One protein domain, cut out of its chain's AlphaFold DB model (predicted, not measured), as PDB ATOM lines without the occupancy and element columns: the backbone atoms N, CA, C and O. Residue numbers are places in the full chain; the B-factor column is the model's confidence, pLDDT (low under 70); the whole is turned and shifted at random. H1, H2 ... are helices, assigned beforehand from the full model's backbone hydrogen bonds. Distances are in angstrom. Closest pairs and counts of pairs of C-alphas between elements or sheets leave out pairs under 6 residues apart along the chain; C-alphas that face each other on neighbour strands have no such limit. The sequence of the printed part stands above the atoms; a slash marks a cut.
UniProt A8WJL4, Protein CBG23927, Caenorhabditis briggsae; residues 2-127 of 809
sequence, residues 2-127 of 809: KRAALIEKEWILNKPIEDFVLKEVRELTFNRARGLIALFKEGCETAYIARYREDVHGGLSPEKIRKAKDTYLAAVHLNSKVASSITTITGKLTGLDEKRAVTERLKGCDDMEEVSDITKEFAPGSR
ATOM      1  N   LYS A   2     -46.784  52.036 -28.720       31.19
ATOM      2  CA  LYS A   2     -47.057  50.800 -27.932       31.19
ATOM      3  C   LYS A   2     -47.123  50.988 -26.401       31.19
ATOM      4  O   LYS A   2     -47.877  50.278 -25.754       31.19
ATOM      5  N   ARG A   3     -46.375  51.943 -25.819       38.69
ATOM      6  CA  ARG A   3     -46.425  52.259 -24.371       38.69
ATOM      7  C   ARG A   3     -47.706  52.990 -23.936       38.69
ATOM      8  O   ARG A   3     -48.149  52.752 -22.826       38.69
ATOM      9  N   ALA A   4     -48.307  53.819 -24.794       38.28
ATOM     10  CA  ALA A   4     -49.530  54.561 -24.462       38.28
ATOM     11  C   ALA A   4     -50.761  53.635 -24.414       38.28
ATOM     12  O   ALA A   4     -51.524  53.681 -23.460       38.28
ATOM     13  N   ALA A   5     -50.861  52.684 -25.351       43.72
ATOM     14  CA  ALA A   5     -51.942  51.688 -25.390       43.72
ATOM     15  C   ALA A   5     -51.952  50.704 -24.194       43.72
ATOM     16  O   ALA A   5     -52.927  49.991 -23.977       43.72
ATOM     17  N   LEU A   6     -50.860  50.629 -23.425       50.59
ATOM     18  CA  LEU A   6     -50.788  49.842 -22.187       50.59
ATOM     19  C   LEU A   6     -51.417  50.575 -20.989       50.59
ATOM     20  O   LEU A   6     -51.818  49.910 -20.041       50.59
ATOM     21  N   ILE A   7     -51.512  51.910 -21.034       53.72
ATOM     22  CA  ILE A   7     -51.941  52.763 -19.911       53.72
ATOM     23  C   ILE A   7     -53.477  52.866 -19.818       53.72
ATOM     24  O   ILE A   7     -53.998  53.129 -18.739       53.72
ATOM     25  N   GLU A   8     -54.209  52.587 -20.902       55.38
ATOM     26  CA  GLU A   8     -55.681  52.705 -20.973       55.38
ATOM     27  C   GLU A   8     -56.458  51.450 -20.536       55.38
ATOM     28  O   GLU A   8     -57.687  51.450 -20.539       55.38
ATOM     29  N   LYS A   9     -55.781  50.358 -20.163       70.19
ATOM     30  CA  LYS A   9     -56.479  49.142 -19.719       70.19
ATOM     31  C   LYS A   9     -56.998  49.295 -18.291       70.19
ATOM     32  O   LYS A   9     -56.272  49.760 -17.416       70.19
ATOM     33  N   GLU A  10     -58.219  48.818 -18.061       86.31
ATOM     34  CA  GLU A  10     -58.830  48.750 -16.732       86.31
ATOM     35  C   GLU A  10     -57.910  48.026 -15.735       86.31
ATOM     36  O   GLU A  10     -57.283  47.008 -16.056       86.31
ATOM     37  N   TRP A  11     -57.800  48.575 -14.526       92.00
ATOM     38  CA  TRP A  11     -57.020  47.976 -13.451       92.00
ATOM     39  C   TRP A  11     -57.830  46.866 -12.780       92.00
ATOM     40  O   TRP A  11     -58.852  47.140 -12.161       92.00
ATOM     41  N   ILE A  12     -57.375  45.617 -12.901       93.25
ATOM     42  CA  ILE A  12     -58.125  44.430 -12.457       93.25
ATOM     43  C   ILE A  12     -57.443  43.648 -11.332       93.25
ATOM     44  O   ILE A  12     -58.024  42.695 -10.815       93.25
ATOM     45  N   LEU A  13     -56.205  44.005 -10.983       92.81
ATOM     46  CA  LEU A  13     -55.488  43.409  -9.860       92.81
ATOM     47  C   LEU A  13     -56.133  43.825  -8.533       92.81
ATOM     48  O   LEU A  13     -56.547  44.972  -8.370       92.81
ATOM     49  N   ASN A  14     -56.150  42.910  -7.560       92.06
ATOM     50  CA  ASN A  14     -56.766  43.150  -6.250       92.06
ATOM     51  C   ASN A  14     -56.034  44.232  -5.443       92.06
ATOM     52  O   ASN A  14     -56.632  44.897  -4.602       92.06
ATOM     53  N   LYS A  15     -54.730  44.402  -5.689       90.94
ATOM     54  CA  LYS A  15     -53.918  45.447  -5.062       90.94
ATOM     55  C   LYS A  15     -53.924  46.705  -5.929       90.94
ATOM     56  O   LYS A  15     -53.765  46.584  -7.148       90.94
ATOM     57  N   PRO A  16     -54.062  47.902  -5.336       93.19
ATOM     58  CA  PRO A  16     -53.928  49.146  -6.077       93.19
ATOM     59  C   PRO A  16     -52.509  49.283  -6.639       93.19
ATOM     60  O   PRO A  16     -51.541  48.760  -6.081       93.19
ATOM     61  N   ILE A  17     -52.370  49.997  -7.753       93.81
ATOM     62  CA  ILE A  17     -51.078  50.183  -8.423       93.81
ATOM     63  C   ILE A  17     -50.052  50.891  -7.522       93.81
ATOM     64  O   ILE A  17     -48.854  50.611  -7.598       93.81
ATOM     65  N   GLU A  18     -50.521  51.761  -6.627       94.69
ATOM     66  CA  GLU A  18     -49.712  52.451  -5.628       94.69
ATOM     67  C   GLU A  18     -48.966  51.473  -4.705       94.69
ATOM     68  O   GLU A  18     -47.795  51.705  -4.403       94.69
ATOM     69  N   ASP A  19     -49.581  50.350  -4.318       93.25
ATOM     70  CA  ASP A  19     -48.967  49.372  -3.407       93.25
ATOM     71  C   ASP A  19     -47.721  48.725  -4.016       93.25
ATOM     72  O   ASP A  19     -46.751  48.444  -3.307       93.25
ATOM     73  N   PHE A  20     -47.708  48.523  -5.339       92.94
ATOM     74  CA  PHE A  20     -46.529  48.019  -6.042       92.94
ATOM     75  C   PHE A  20     -45.367  49.007  -5.927       92.94
ATOM     76  O   PHE A  20     -44.248  48.603  -5.614       92.94
ATOM     77  N   VAL A  21     -45.636  50.303  -6.110       93.69
ATOM     78  CA  VAL A  21     -44.623  51.363  -5.991       93.69
ATOM     79  C   VAL A  21     -44.127  51.489  -4.547       93.69
ATOM     80  O   VAL A  21     -42.918  51.509  -4.327       93.69
ATOM     81  N   LEU A  22     -45.029  51.492  -3.561       93.56
ATOM     82  CA  LEU A  22     -44.691  51.590  -2.131       93.56
ATOM     83  C   LEU A  22     -43.852  50.407  -1.631       93.56
ATOM     84  O   LEU A  22     -42.994  50.561  -0.759       93.56
ATOM     85  N   LYS A  23     -44.071  49.213  -2.192       88.12
ATOM     86  CA  LYS A  23     -43.290  48.009  -1.875       88.12
ATOM     87  C   LYS A  23     -41.814  48.172  -2.246       88.12
ATOM     88  O   LYS A  23     -40.951  47.666  -1.524       88.12
ATOM     89  N   GLU A  24     -41.544  48.884  -3.340       87.38
ATOM     90  CA  GLU A  24     -40.203  49.090  -3.891       87.38
ATOM     91  C   GLU A  24     -39.537  50.400  -3.451       87.38
ATOM     92  O   GLU A  24     -38.305  50.446  -3.378       87.38
ATOM     93  N   VAL A  25     -40.322  51.434  -3.142       89.56
ATOM     94  CA  VAL A  25     -39.872  52.751  -2.666       89.56
ATOM     95  C   VAL A  25     -40.643  53.087  -1.388       89.56
ATOM     96  O   VAL A  25     -41.730  53.664  -1.421       89.56
ATOM     97  N   ARG A  26     -40.092  52.663  -0.246       85.62
ATOM     98  CA  ARG A  26     -40.776  52.670   1.061       85.62
ATOM     99  C   ARG A  26     -40.866  54.054   1.701       85.62
ATOM    100  O   ARG A  26     -41.604  54.236   2.661       85.62
ATOM    101  N   GLU A  27     -40.100  55.011   1.192       86.62
ATOM    102  CA  GLU A  27     -40.061  56.401   1.645       86.62
ATOM    103  C   GLU A  27     -41.273  57.209   1.163       86.62
ATOM    104  O   GLU A  27     -41.531  58.313   1.648       86.62
ATOM    105  N   LEU A  28     -42.018  56.676   0.192       89.25
ATOM    106  CA  LEU A  28     -43.235  57.296  -0.303       89.25
ATOM    107  C   LEU A  28     -44.407  57.023   0.638       89.25
ATOM    108  O   LEU A  28     -44.574  55.934   1.179       89.25
ATOM    109  N   THR A  29     -45.277  58.019   0.773       92.00
ATOM    110  CA  THR A  29     -46.632  57.809   1.281       92.00
ATOM    111  C   THR A  29     -47.551  57.455   0.120       92.00
ATOM    112  O   THR A  29     -47.261  57.775  -1.036       92.00
ATOM    113  N   PHE A  30     -48.698  56.848   0.418       92.62
ATOM    114  CA  PHE A  30     -49.682  56.478  -0.599       92.62
ATOM    115  C   PHE A  30     -50.089  57.662  -1.496       92.62
ATOM    116  O   PHE A  30     -50.077  57.550  -2.720       92.62
ATOM    117  N   ASN A  31     -50.333  58.841  -0.908       91.19
ATOM    118  CA  ASN A  31     -50.676  60.054  -1.661       91.19
ATOM    119  C   ASN A  31     -49.544  60.520  -2.591       91.19
ATOM    120  O   ASN A  31     -49.810  60.955  -3.710       91.19
ATOM    121  N   ARG A  32     -48.281  60.403  -2.160       91.50
ATOM    122  CA  ARG A  32     -47.125  60.753  -3.001       91.50
ATOM    123  C   ARG A  32     -46.912  59.743  -4.127       91.50
ATOM    124  O   ARG A  32     -46.632  60.147  -5.250       91.50
ATOM    125  N   ALA A  33     -47.097  58.448  -3.857       94.50
ATOM    126  CA  ALA A  33     -47.057  57.409  -4.886       94.50
ATOM    127  C   ALA A  33     -48.130  57.653  -5.958       94.50
ATOM    128  O   ALA A  33     -47.820  57.651  -7.149       94.50
ATOM    129  N   ARG A  34     -49.365  57.965  -5.541       94.38
ATOM    130  CA  ARG A  34     -50.455  58.346  -6.447       94.38
ATOM    131  C   ARG A  34     -50.104  59.571  -7.293       94.38
ATOM    132  O   ARG A  34     -50.297  59.541  -8.506       94.38
ATOM    133  N   GLY A  35     -49.569  60.623  -6.671       93.75
ATOM    134  CA  GLY A  35     -49.133  61.824  -7.382       93.75
ATOM    135  C   GLY A  35     -48.047  61.525  -8.419       93.75
ATOM    136  O   GLY A  35     -48.175  61.930  -9.567       93.75
ATOM    137  N   LEU A  36     -47.024  60.741  -8.061       94.38
ATOM    138  CA  LEU A  36     -45.977  60.315  -8.999       94.38
ATOM    139  C   LEU A  36     -46.540  59.514 -10.177       94.38
ATOM    140  O   LEU A  36     -46.154  59.744 -11.321       94.38
ATOM    141  N   ILE A  37     -47.474  58.597  -9.914       95.12
ATOM    142  CA  ILE A  37     -48.137  57.805 -10.955       95.12
ATOM    143  C   ILE A  37     -48.921  58.699 -11.922       95.12
ATOM    144  O   ILE A  37     -48.896  58.436 -13.124       95.12
ATOM    145  N   ALA A  38     -49.577  59.760 -11.438       94.38
ATOM    146  CA  ALA A  38     -50.243  60.731 -12.308       94.38
ATOM    147  C   ALA A  38     -49.244  61.393 -13.274       94.38
ATOM    148  O   ALA A  38     -49.466  61.379 -14.482       94.38
ATOM    149  N   LEU A  39     -48.077  61.817 -12.778       93.06
ATOM    150  CA  LEU A  39     -47.014  62.384 -13.621       93.06
ATOM    151  C   LEU A  39     -46.467  61.380 -14.637       93.06
ATOM    152  O   LEU A  39     -46.193  61.728 -15.784       93.06
ATOM    153  N   PHE A  40     -46.328  60.108 -14.255       93.75
ATOM    154  CA  PHE A  40     -45.912  59.066 -15.196       93.75
ATOM    155  C   PHE A  40     -46.954  58.826 -16.296       93.75
ATOM    156  O   PHE A  40     -46.569  58.548 -17.434       93.75
ATOM    157  N   LYS A  41     -48.252  58.939 -15.983       91.69
ATOM    158  CA  LYS A  41     -49.350  58.850 -16.963       91.69
ATOM    159  C   LYS A  41     -49.366  60.044 -17.916       91.69
ATOM    160  O   LYS A  41     -49.570  59.845 -19.107       91.69
ATOM    161  N   GLU A  42     -49.079  61.240 -17.409       89.62
ATOM    162  CA  GLU A  42     -48.909  62.470 -18.199       89.62
ATOM    163  C   GLU A  42     -47.651  62.443 -19.089       89.62
ATOM    164  O   GLU A  42     -47.464  63.299 -19.949       89.62
ATOM    165  N   GLY A  43     -46.791  61.433 -18.924       89.12
ATOM    166  CA  GLY A  43     -45.582  61.259 -19.722       89.12
ATOM    167  C   GLY A  43     -44.381  62.044 -19.205       89.12
ATOM    168  O   GLY A  43     -43.368  62.103 -19.902       89.12
ATOM    169  N   CYS A  44     -44.450  62.598 -17.990       91.69
ATOM    170  CA  CYS A  44     -43.326  63.305 -17.394       91.69
ATOM    171  C   CYS A  44     -42.104  62.389 -17.220       91.69
ATOM    172  O   CYS A  44     -42.177  61.207 -16.844       91.69
ATOM    173  N   GLU A  45     -40.940  62.953 -17.512       92.50
ATOM    174  CA  GLU A  45     -39.660  62.277 -17.400       92.50
ATOM    175  C   GLU A  45     -39.043  62.428 -16.007       92.50
ATOM    176  O   GLU A  45     -39.382  63.318 -15.232       92.50
ATOM    177  N   THR A  46     -38.134  61.514 -15.676       92.94
ATOM    178  CA  THR A  46     -37.530  61.370 -14.347       92.94
ATOM    179  C   THR A  46     -36.785  62.627 -13.906       92.94
ATOM    180  O   THR A  46     -37.043  63.091 -12.799       92.94
ATOM    181  N   ALA A  47     -35.952  63.232 -14.761       91.56
ATOM    182  CA  ALA A  47     -35.268  64.483 -14.424       91.56
ATOM    183  C   ALA A  47     -36.235  65.653 -14.205       91.56
ATOM    184  O   ALA A  47     -36.056  66.421 -13.261       91.56
ATOM    185  N   TYR A  48     -37.268  65.780 -15.052       92.88
ATOM    186  CA  TYR A  48     -38.290  66.824 -14.909       92.88
ATOM    187  C   TYR A  48     -38.997  66.701 -13.563       92.88
ATOM    188  O   TYR A  48     -39.087  67.678 -12.826       92.88
ATOM    189  N   ILE A  49     -39.433  65.489 -13.210       92.31
ATOM    190  CA  ILE A  49     -40.078  65.223 -11.924       92.31
ATOM    191  C   ILE A  49     -39.110  65.517 -10.774       92.31
ATOM    192  O   ILE A  49     -39.478  66.242  -9.857       92.31
ATOM    193  N   ALA A  50     -37.881  65.000 -10.842       89.31
ATOM    194  CA  ALA A  50     -36.880  65.137  -9.784       89.31
ATOM    195  C   ALA A  50     -36.507  66.592  -9.488       89.31
ATOM    196  O   ALA A  50     -36.191  66.933  -8.353       89.31
ATOM    197  N   ARG A  51     -36.507  67.442 -10.519       85.75
ATOM    198  CA  ARG A  51     -36.205  68.860 -10.376       85.75
ATOM    199  C   ARG A  51     -37.453  69.656 -10.017       85.75
ATOM    200  O   ARG A  51     -37.476  70.343  -9.006       85.75
ATOM    201  N   TYR A  52     -38.477  69.594 -10.860       86.06
ATOM    202  CA  TYR A  52     -39.587  70.543 -10.837       86.06
ATOM    203  C   TYR A  52     -40.808  70.060 -10.066       86.06
ATOM    204  O   TYR A  52     -41.733  70.848  -9.909       86.06
ATOM    205  N   ARG A  53     -40.837  68.806  -9.589       86.31
ATOM    206  CA  ARG A  53     -42.000  68.219  -8.900       86.31
ATOM    207  C   ARG A  53     -41.697  67.696  -7.498       86.31
ATOM    208  O   ARG A  53     -42.271  66.698  -7.046       86.31
ATOM    209  N   GLU A  54     -40.816  68.392  -6.781       81.75
ATOM    210  CA  GLU A  54     -40.495  68.095  -5.378       81.75
ATOM    211  C   GLU A  54     -41.735  68.139  -4.471       81.75
ATOM    212  O   GLU A  54     -41.825  67.391  -3.498       81.75
ATOM    213  N   ASP A  55     -42.743  68.933  -4.841       77.50
ATOM    214  CA  ASP A  55     -44.067  68.962  -4.218       77.50
ATOM    215  C   ASP A  55     -44.733  67.577  -4.142       77.50
ATOM    216  O   ASP A  55     -45.412  67.268  -3.154       77.50
ATOM    217  N   VAL A  56     -44.497  66.740  -5.157       86.38
ATOM    218  CA  VAL A  56     -45.063  65.396  -5.296       86.38
ATOM    219  C   VAL A  56     -44.172  64.339  -4.659       86.38
ATOM    220  O   VAL A  56     -44.660  63.506  -3.892       86.38
ATOM    221  N   HIS A  57     -42.871  64.341  -4.963       85.44
ATOM    222  CA  HIS A  57     -41.972  63.271  -4.513       85.44
ATOM    223  C   HIS A  57     -41.349  63.527  -3.135       85.44
ATOM    224  O   HIS A  57     -40.928  62.578  -2.476       85.44
ATOM    225  N   GLY A  58     -41.321  64.773  -2.660       80.81
ATOM    226  CA  GLY A  58     -40.816  65.143  -1.338       80.81
ATOM    227  C   GLY A  58     -39.325  64.876  -1.141       80.81
ATOM    228  O   GLY A  58     -38.951  64.330  -0.105       80.81
ATOM    229  N   GLY A  59     -38.497  65.202  -2.138       79.25
ATOM    230  CA  GLY A  59     -37.033  65.124  -2.042       79.25
ATOM    231  C   GLY A  59     -36.398  63.783  -2.436       79.25
ATOM    232  O   GLY A  59     -35.203  63.593  -2.235       79.25
ATOM    233  N   LEU A  60     -37.159  62.831  -2.997       83.56
ATOM    234  CA  LEU A  60     -36.572  61.624  -3.606       83.56
ATOM    235  C   LEU A  60     -35.495  61.935  -4.659       83.56
ATOM    236  O   LEU A  60     -35.659  62.835  -5.480       83.56
ATOM    237  N   SER A  61     -34.448  61.106  -4.689       82.12
ATOM    238  CA  SER A  61     -33.416  61.148  -5.726       82.12
ATOM    239  C   SER A  61     -33.950  60.684  -7.096       82.12
ATOM    240  O   SER A  61     -34.894  59.883  -7.152       82.12
ATOM    241  N   PRO A  62     -33.320  61.102  -8.215       85.50
ATOM    242  CA  PRO A  62     -33.668  60.617  -9.554       85.50
ATOM    243  C   PRO A  62     -33.648  59.085  -9.671       85.50
ATOM    244  O   PRO A  62     -34.512  58.505 -10.326       85.50
ATOM    245  N   GLU A  63     -32.719  58.410  -8.979       84.12
ATOM    246  CA  GLU A  63     -32.643  56.942  -8.918       84.12
ATOM    247  C   GLU A  63     -33.941  56.330  -8.361       84.12
ATOM    248  O   GLU A  63     -34.510  55.415  -8.964       84.12
ATOM    249  N   LYS A  64     -34.462  56.867  -7.247       88.50
ATOM    250  CA  LYS A  64     -35.701  56.378  -6.617       88.50
ATOM    251  C   LYS A  64     -36.933  56.677  -7.468       88.50
ATOM    252  O   LYS A  64     -37.821  55.832  -7.566       88.50
ATOM    253  N   ILE A  65     -36.977  57.834  -8.132       92.94
ATOM    254  CA  ILE A  65     -38.069  58.181  -9.056       92.94
ATOM    255  C   ILE A  65     -38.052  57.246 -10.275       92.94
ATOM    256  O   ILE A  65     -39.107  56.751 -10.676       92.94
ATOM    257  N   ARG A  66     -36.871  56.924 -10.825       90.50
ATOM    258  CA  ARG A  66     -36.728  55.926 -11.900       90.50
ATOM    259  C   ARG A  66     -37.191  54.548 -11.439       90.50
ATOM    260  O   ARG A  66     -37.976  53.917 -12.137       90.50
ATOM    261  N   LYS A  67     -36.794  54.120 -10.235       90.06
ATOM    262  CA  LYS A  67     -37.264  52.861  -9.641       90.06
ATOM    263  C   LYS A  67     -38.791  52.833  -9.514       90.06
ATOM    264  O   LYS A  67     -39.414  51.839  -9.873       90.06
ATOM    265  N   ALA A  68     -39.408  53.924  -9.059       94.31
ATOM    266  CA  ALA A  68     -40.864  54.044  -8.997       94.31
ATOM    267  C   ALA A  68     -41.512  53.936 -10.390       94.31
ATOM    268  O   ALA A  68     -42.509  53.232 -10.544       94.31
ATOM    269  N   LYS A  69     -40.924  54.578 -11.410       93.88
ATOM    270  CA  LYS A  69     -41.393  54.520 -12.803       93.88
ATOM    271  C   LYS A  69     -41.280  53.114 -13.397       93.88
ATOM    272  O   LYS A  69     -42.234  52.638 -14.009       93.88
ATOM    273  N   ASP A  70     -40.156  52.432 -13.187       91.00
ATOM    274  CA  ASP A  70     -39.938  51.053 -13.636       91.00
ATOM    275  C   ASP A  70     -40.947  50.097 -12.990       91.00
ATOM    276  O   ASP A  70     -41.565  49.283 -13.678       91.00
ATOM    277  N   THR A  71     -41.175  50.244 -11.683       92.62
ATOM    278  CA  THR A  71     -42.171  49.465 -10.940       92.62
ATOM    279  C   THR A  71     -43.588  49.738 -11.435       92.62
ATOM    280  O   THR A  71     -44.347  48.794 -11.652       92.62
ATOM    281  N   TYR A  72     -43.936  51.003 -11.683       94.00
ATOM    282  CA  TYR A  72     -45.212  51.381 -12.291       94.00
ATOM    283  C   TYR A  72     -45.409  50.694 -13.653       94.00
ATOM    284  O   TYR A  72     -46.424  50.034 -13.873       94.00
ATOM    285  N   LEU A  73     -44.420  50.774 -14.549       92.44
ATOM    286  CA  LEU A  73     -44.495  50.148 -15.872       92.44
ATOM    287  C   LEU A  73     -44.587  48.618 -15.787       92.44
ATOM    288  O   LEU A  73     -45.346  48.003 -16.542       92.44
ATOM    289  N   ALA A  74     -43.851  48.000 -14.862       91.31
ATOM    290  CA  ALA A  74     -43.922  46.566 -14.609       91.31
ATOM    291  C   ALA A  74     -45.312  46.146 -14.104       91.31
ATOM    292  O   ALA A  74     -45.849  45.145 -14.578       91.31
ATOM    293  N   ALA A  75     -45.918  46.929 -13.209       93.19
ATOM    294  CA  ALA A  75     -47.251  46.673 -12.668       93.19
ATOM    295  C   ALA A  75     -48.351  46.836 -13.735       93.19
ATOM    296  O   ALA A  75     -49.245  45.998 -13.837       93.19
ATOM    297  N   VAL A  76     -48.246  47.842 -14.613       93.38
ATOM    298  CA  VAL A  76     -49.138  47.997 -15.781       93.38
ATOM    299  C   VAL A  76     -49.026  46.797 -16.727       93.38
ATOM    300  O   VAL A  76     -50.032  46.260 -17.197       93.38
ATOM    301  N   HIS A  77     -47.801  46.334 -16.992       93.06
ATOM    302  CA  HIS A  77     -47.579  45.160 -17.832       93.06
ATOM    303  C   HIS A  77     -48.128  43.877 -17.188       93.06
ATOM    304  O   HIS A  77     -48.756  43.072 -17.881       93.06
ATOM    305  N   LEU A  78     -47.959  43.721 -15.870       93.50
ATOM    306  CA  LEU A  78     -48.553  42.636 -15.089       93.50
ATOM    307  C   LEU A  78     -50.077  42.645 -15.207       93.50
ATOM    308  O   LEU A  78     -50.649  41.629 -15.591       93.50
ATOM    309  N   ASN A  79     -50.723  43.791 -14.980       94.62
ATOM    310  CA  ASN A  79     -52.172  43.943 -15.106       94.62
ATOM    311  C   ASN A  79     -52.666  43.530 -16.506       94.62
ATOM    312  O   ASN A  79     -53.581  42.716 -16.643       94.62
ATOM    313  N   SER A  80     -51.992  44.001 -17.563       93.44
ATOM    314  CA  SER A  80     -52.311  43.599 -18.939       93.44
ATOM    315  C   SER A  80     -52.121  42.096 -19.170       93.44
ATOM    316  O   SER A  80     -52.900  41.479 -19.904       93.44
ATOM    317  N   LYS A  81     -51.082  41.489 -18.584       94.19
ATOM    318  CA  LYS A  81     -50.830  40.054 -18.721       94.19
ATOM    319  C   LYS A  81     -51.884  39.235 -17.980       94.19
ATOM    320  O   LYS A  81     -52.411  38.296 -18.571       94.19
ATOM    321  N   VAL A  82     -52.236  39.621 -16.756       94.38
ATOM    322  CA  VAL A  82     -53.306  39.008 -15.959       94.38
ATOM    323  C   VAL A  82     -54.626  39.038 -16.716       94.38
ATOM    324  O   VAL A  82     -55.240  37.987 -16.876       94.38
ATOM    325  N   ALA A  83     -55.001  40.185 -17.291       93.44
ATOM    326  CA  ALA A  83     -56.217  40.306 -18.095       93.44
ATOM    327  C   ALA A  83     -56.215  39.303 -19.260       93.44
ATOM    328  O   ALA A  83     -57.154  38.527 -19.426       93.44
ATOM    329  N   SER A  84     -55.109  39.244 -20.013       93.00
ATOM    330  CA  SER A  84     -54.974  38.304 -21.134       93.00
ATOM    331  C   SER A  84     -55.026  36.830 -20.702       93.00
ATOM    332  O   SER A  84     -55.612  35.999 -21.401       93.00
ATOM    333  N   SER A  85     -54.438  36.496 -19.548       92.50
ATOM    334  CA  SER A  85     -54.447  35.140 -18.994       92.50
ATOM    335  C   SER A  85     -55.840  34.743 -18.508       92.50
ATOM    336  O   SER A  85     -56.259  33.621 -18.785       92.50
ATOM    337  N   ILE A  86     -56.588  35.654 -17.873       93.25
ATOM    338  CA  ILE A  86     -57.982  35.422 -17.468       93.25
ATOM    339  C   ILE A  86     -58.829  35.096 -18.697       93.25
ATOM    340  O   ILE A  86     -59.456  34.038 -18.725       93.25
ATOM    341  N   THR A  87     -58.796  35.927 -19.746       92.12
ATOM    342  CA  THR A  87     -59.552  35.671 -20.985       92.12
ATOM    343  C   THR A  87     -59.183  34.321 -21.602       92.12
ATOM    344  O   THR A  87     -60.056  33.530 -21.955       92.12
ATOM    345  N   THR A  88     -57.885  34.016 -21.683       90.88
ATOM    346  CA  THR A  88     -57.393  32.777 -22.308       90.88
ATOM    347  C   THR A  88     -57.799  31.525 -21.530       90.88
ATOM    348  O   THR A  88     -58.156  30.516 -22.135       90.88
ATOM    349  N   ILE A  89     -57.703  31.551 -20.198       88.50
ATOM    350  CA  ILE A  89     -57.968  30.373 -19.364       88.50
ATOM    351  C   ILE A  89     -59.473  30.168 -19.198       88.50
ATOM    352  O   ILE A  89     -59.964  29.064 -19.417       88.50
ATOM    353  N   THR A  90     -60.231  31.225 -18.896       88.81
ATOM    354  CA  THR A  90     -61.689  31.123 -18.713       88.81
ATOM    355  C   THR A  90     -62.428  30.725 -19.992       88.81
ATOM    356  O   THR A  90     -63.465  30.069 -19.898       88.81
ATOM    357  N   GLY A  91     -61.880  31.035 -21.175       87.06
ATOM    358  CA  GLY A  91     -62.396  30.556 -22.461       87.06
ATOM    359  C   GLY A  91     -62.235  29.047 -22.691       87.06
ATOM    360  O   GLY A  91     -62.949  28.481 -23.511       87.06
ATOM    361  N   LYS A  92     -61.328  28.379 -21.963       83.88
ATOM    362  CA  LYS A  92     -61.106  26.921 -22.038       83.88
ATOM    363  C   LYS A  92     -61.878  26.131 -20.982       83.88
ATOM    364  O   LYS A  92     -62.020  24.920 -21.113       83.88
ATOM    365  N   LEU A  93     -62.313  26.798 -19.916       82.19
ATOM    366  CA  LEU A  93     -63.033  26.179 -18.806       82.19
ATOM    367  C   LEU A  93     -64.542  26.185 -19.080       82.19
ATOM    368  O   LEU A  93     -65.066  27.105 -19.712       82.19
ATOM    369  N   THR A  94     -65.259  25.188 -18.567       78.31
ATOM    370  CA  THR A  94     -66.726  25.087 -18.679       78.31
ATOM    371  C   THR A  94     -67.431  25.425 -17.362       78.31
ATOM    372  O   THR A  94     -68.459  26.098 -17.395       78.31
ATOM    373  N   GLY A  95     -66.859  25.056 -16.209       80.69
ATOM    374  CA  GLY A  95     -67.436  25.306 -14.880       80.69
ATOM    375  C   GLY A  95     -67.337  26.764 -14.415       80.69
ATOM    376  O   GLY A  95     -66.279  27.387 -14.510       80.69
ATOM    377  N   LEU A  96     -68.434  27.317 -13.885       78.62
ATOM    378  CA  LEU A  96     -68.492  28.709 -13.414       78.62
ATOM    379  C   LEU A  96     -67.623  28.943 -12.166       78.62
ATOM    380  O   LEU A  96     -66.902  29.941 -12.098       78.62
ATOM    381  N   ASP A  97     -67.635  28.009 -11.215       75.19
ATOM    382  CA  ASP A  97     -66.864  28.124  -9.971       75.19
ATOM    383  C   ASP A  97     -65.354  28.026 -10.215       75.19
ATOM    384  O   ASP A  97     -64.582  28.807  -9.656       75.19
ATOM    385  N   GLU A  98     -64.924  27.151 -11.129       74.44
ATOM    386  CA  GLU A  98     -63.520  27.057 -11.548       74.44
ATOM    387  C   GLU A  98     -63.046  28.349 -12.220       74.44
ATOM    388  O   GLU A  98     -61.966  28.858 -11.906       74.44
ATOM    389  N   LYS A  99     -63.873  28.929 -13.105       83.75
ATOM    390  CA  LYS A  99     -63.581  30.234 -13.719       83.75
ATOM    391  C   LYS A  99     -63.410  31.313 -12.660       83.75
ATOM    392  O   LYS A  99     -62.462  32.095 -12.747       83.75
ATOM    393  N   ARG A 100     -64.295  31.349 -11.658       83.88
ATOM    394  CA  ARG A 100     -64.237  32.322 -10.562       83.88
ATOM    395  C   ARG A 100     -62.970  32.146  -9.728       83.88
ATOM    396  O   ARG A 100     -62.237  33.112  -9.536       83.88
ATOM    397  N   ALA A 101     -62.666  30.918  -9.314       78.81
ATOM    398  CA  ALA A 101     -61.492  30.605  -8.505       78.81
ATOM    399  C   ALA A 101     -60.178  30.956  -9.222       78.81
ATOM    400  O   ALA A 101     -59.287  31.566  -8.631       78.81
ATOM    401  N   VAL A 102     -60.049  30.621 -10.511       84.12
ATOM    402  CA  VAL A 102     -58.851  30.956 -11.299       84.12
ATOM    403  C   VAL A 102     -58.733  32.461 -11.531       84.12
ATOM    404  O   VAL A 102     -57.629  33.001 -11.459       84.12
ATOM    405  N   THR A 103     -59.853  33.147 -11.767       89.62
ATOM    406  CA  THR A 103     -59.873  34.607 -11.929       89.62
ATOM    407  C   THR A 103     -59.363  35.300 -10.671       89.62
ATOM    408  O   THR A 103     -58.448  36.114 -10.765       89.62
ATOM    409  N   GLU A 104     -59.869  34.930  -9.494       88.44
ATOM    410  CA  GLU A 104     -59.406  35.507  -8.226       88.44
ATOM    411  C   GLU A 104     -57.933  35.185  -7.938       88.44
ATOM    412  O   GLU A 104     -57.177  36.069  -7.532       88.44
ATOM    413  N   ARG A 105     -57.471  33.961  -8.247       84.94
ATOM    414  CA  ARG A 105     -56.040  33.608  -8.154       84.94
ATOM    415  C   ARG A 105     -55.169  34.508  -9.032       84.94
ATOM    416  O   ARG A 105     -54.120  34.949  -8.576       84.94
ATOM    417  N   LEU A 106     -55.589  34.775 -10.271       89.69
ATOM    418  CA  LEU A 106     -54.841  35.607 -11.220       89.69
ATOM    419  C   LEU A 106     -54.848  37.092 -10.832       89.69
ATOM    420  O   LEU A 106     -53.825  37.757 -10.972       89.69
ATOM    421  N   LYS A 107     -55.970  37.613 -10.321       92.62
ATOM    422  CA  LYS A 107     -56.059  38.996  -9.821       92.62
ATOM    423  C   LYS A 107     -55.233  39.236  -8.555       92.62
ATOM    424  O   LYS A 107     -54.839  40.371  -8.289       92.62
ATOM    425  N   GLY A 108     -54.976  38.183  -7.781       88.31
ATOM    426  CA  GLY A 108     -54.132  38.220  -6.589       88.31
ATOM    427  C   GLY A 108     -52.624  38.149  -6.854       88.31
ATOM    428  O   GLY A 108     -51.865  38.203  -5.888       88.31
ATOM    429  N   CYS A 109     -52.181  38.011  -8.112       87.94
ATOM    430  CA  CYS A 109     -50.762  37.868  -8.441       87.94
ATOM    431  C   CYS A 109     -49.949  39.148  -8.194       87.94
ATOM    432  O   CYS A 109     -50.360  40.245  -8.571       87.94
ATOM    433  N   ASP A 110     -48.744  38.977  -7.645       84.06
ATOM    434  CA  ASP A 110     -47.796  40.066  -7.365       84.06
ATOM    435  C   ASP A 110     -46.723  40.244  -8.447       84.06
ATOM    436  O   ASP A 110     -46.071  41.292  -8.505       84.06
ATOM    437  N   ASP A 111     -46.499  39.234  -9.287       84.38
ATOM    438  CA  ASP A 111     -45.486  39.272 -10.335       84.38
ATOM    439  C   ASP A 111     -45.821  38.377 -11.539       84.38
ATOM    440  O   ASP A 111     -46.771  37.594 -11.553       84.38
ATOM    441  N   MET A 112     -45.026  38.530 -12.602       87.44
ATOM    442  CA  MET A 112     -45.215  37.810 -13.866       87.44
ATOM    443  C   MET A 112     -44.945  36.305 -13.744       87.44
ATOM    444  O   MET A 112     -45.403  35.538 -14.596       87.44
ATOM    445  N   GLU A 113     -44.181  35.872 -12.739       81.12
ATOM    446  CA  GLU A 113     -43.861  34.460 -12.545       81.12
ATOM    447  C   GLU A 113     -45.061  33.716 -11.971       81.12
ATOM    448  O   GLU A 113     -45.413  32.666 -12.503       81.12
ATOM    449  N   GLU A 114     -45.743  34.290 -10.979       81.12
ATOM    450  CA  GLU A 114     -46.981  33.727 -10.429       81.12
ATOM    451  C   GLU A 114     -48.041  33.539 -11.523       81.12
ATOM    452  O   GLU A 114     -48.654  32.474 -11.635       81.12
ATOM    453  N   VAL A 115     -48.189  34.529 -12.411       88.44
ATOM    454  CA  VAL A 115     -49.093  34.431 -13.567       88.44
ATOM    455  C   VAL A 115     -48.659  33.316 -14.517       88.44
ATOM    456  O   VAL A 115     -49.500  32.570 -15.025       88.44
ATOM    457  N   SER A 116     -47.356  33.189 -14.779       86.00
ATOM    458  CA  SER A 116     -46.799  32.135 -15.634       86.00
ATOM    459  C   SER A 116     -47.049  30.747 -15.049       86.00
ATOM    460  O   SER A 116     -47.482  29.848 -15.770       86.00
ATOM    461  N   ASP A 117     -46.839  30.579 -13.747       78.31
ATOM    462  CA  ASP A 117     -47.024  29.306 -13.061       78.31
ATOM    463  C   ASP A 117     -48.497  28.890 -13.037       78.31
ATOM    464  O   ASP A 117     -48.794  27.748 -13.385       78.31
ATOM    465  N   ILE A 118     -49.429  29.821 -12.787       80.50
ATOM    466  CA  ILE A 118     -50.869  29.551 -12.944       80.50
ATOM    467  C   ILE A 118     -51.188  29.200 -14.402       80.50
ATOM    468  O   ILE A 118     -51.883  28.226 -14.668       80.50
ATOM    469  N   THR A 119     -50.654  29.944 -15.375       85.31
ATOM    470  CA  THR A 119     -50.953  29.712 -16.799       85.31
ATOM    471  C   THR A 119     -50.467  28.337 -17.278       85.31
ATOM    472  O   THR A 119     -51.148  27.696 -18.082       85.31
ATOM    473  N   LYS A 120     -49.330  27.840 -16.770       81.75
ATOM    474  CA  LYS A 120     -48.809  26.495 -17.084       81.75
ATOM    475  C   LYS A 120     -49.739  25.374 -16.622       81.75
ATOM    476  O   LYS A 120     -49.784  24.345 -17.294       81.75
ATOM    477  N   GLU A 121     -50.499  25.566 -15.538       76.50
ATOM    478  CA  GLU A 121     -51.504  24.588 -15.081       76.50
ATOM    479  C   GLU A 121     -52.552  24.303 -16.174       76.50
ATOM    480  O   GLU A 121     -53.048  23.181 -16.268       76.50
ATOM    481  N   PHE A 122     -52.818  25.280 -17.050       77.69
ATOM    482  CA  PHE A 122     -53.838  25.231 -18.107       77.69
ATOM    483  C   PHE A 122     -53.250  25.226 -19.537       77.69
ATOM    484  O   PHE A 122     -53.968  25.437 -20.526       77.69
ATOM    485  N   ALA A 123     -51.934  25.024 -19.680       75.25
ATOM    486  CA  ALA A 123     -51.266  24.991 -20.980       75.25
ATOM    487  C   ALA A 123     -51.511  23.654 -21.721       75.25
ATOM    488  O   ALA A 123     -51.493  22.597 -21.083       75.25
ATOM    489  N   PRO A 124     -51.701  23.661 -23.061       62.59
ATOM    490  CA  PRO A 124     -51.826  22.435 -23.853       62.59
ATOM    491  C   PRO A 124     -50.573  21.563 -23.721       62.59
ATOM    492  O   PRO A 124     -49.457  22.067 -23.824       62.59
ATOM    493  N   GLY A 125     -50.745  20.259 -23.493       56.69
ATOM    494  CA  GLY A 125     -49.619  19.324 -23.375       56.69
ATOM    495  C   GLY A 125     -48.832  19.419 -22.063       56.69
ATOM    496  O   GLY A 125     -47.777  18.792 -21.949       56.69
ATOM    497  N   SER A 126     -49.322  20.150 -21.053       58.56
ATOM    498  CA  SER A 126     -48.759  20.054 -19.707       58.56
ATOM    499  C   SER A 126     -48.828  18.590 -19.249       58.56
ATOM    500  O   SER A 126     -49.889  17.959 -19.259       58.56
ATOM    501  N   ARG A 127     -47.669  18.000 -18.913       57.34
ATOM    502  CA  ARG A 127     -47.609  16.625 -18.396       57.34
ATOM    503  C   ARG A 127     -48.558  16.566 -17.207       57.34
ATOM    504  O   ARG A 127     -48.341  17.295 -16.238       57.34
TER     505      ARG A 127
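This is residues 2 to 127 of the 809 residues of the protein "Protein CBG23927" of Caenorhabditis briggsae (UniProt A8WJL4). One long helix, H5, makes the long axis of an elongated domain: H6 and H7 run beside its last half in an up-and-down bundle, each helix against the one before it. H1 and H3 pack on its first half, H2 packs on H1, and H4 packs on H2. The printed part has 126 residues, with seven named helices, H1 to H7 in chain order, and no named strand: all helix. It is only just loose, close to compact, with a radius of gyration of the C-alphas of 17.1 A and spans of 53 by 28 by 24 A.

Residues 2 to 16 have no named element. H1, residues 17 to 24, begins at C-alpha 17 (-51.078, 50.183, -8.423). H2 is residues 30 to 41, 16.5 A long; H3 is 46 to 52 and H4 54 to 57. H5, residues 62 to 90, is 41.7 A long. H6 is 96 to 107, 16.5 A, and H7, 112 to 121, ends at C-alpha 121 (-51.504, 24.588, -15.081).

H5 is the hub, touching five helices. Its residues 67 to 76 touch H1 at a steep tilt of 52 degrees, closest C-alphas Val 21 and Ala 68, 5.5 A. Residues 62 to 66 touch H3, closest C-alphas Ala 50 and Pro 62, 5.5 A. H2 and H5 only just touch, with 3 pairs of C-alphas within 8 A, the closest those of Phe 40 and Lys 69, 6.8 A. H2 touches H4, closest C-alphas Arg 32 and Val 56, 5.6 A. H5 and H6 form a hairpin at a shallow tilt of 12 degrees, closest C-alphas Thr 90 and Lys 99, 5.4 A. H7 touches H5 the same way at 15 degrees, closest C-alphas Leu 78 and Met 112, 6.0 A. Every O i to N i+4 pair is within hydrogen-bond range in H2, H3, H5 and H6; H1 has 2 of 4, H7 5 of 6, and H4 is too short for one.

The C-alphas farthest apart, Tyr 52 and Arg 127, are 55.0 A apart. The printed part has no cut, and the links between helices are tight. pLDDT is under 70 at residues 2 to 8 and 124 to 127.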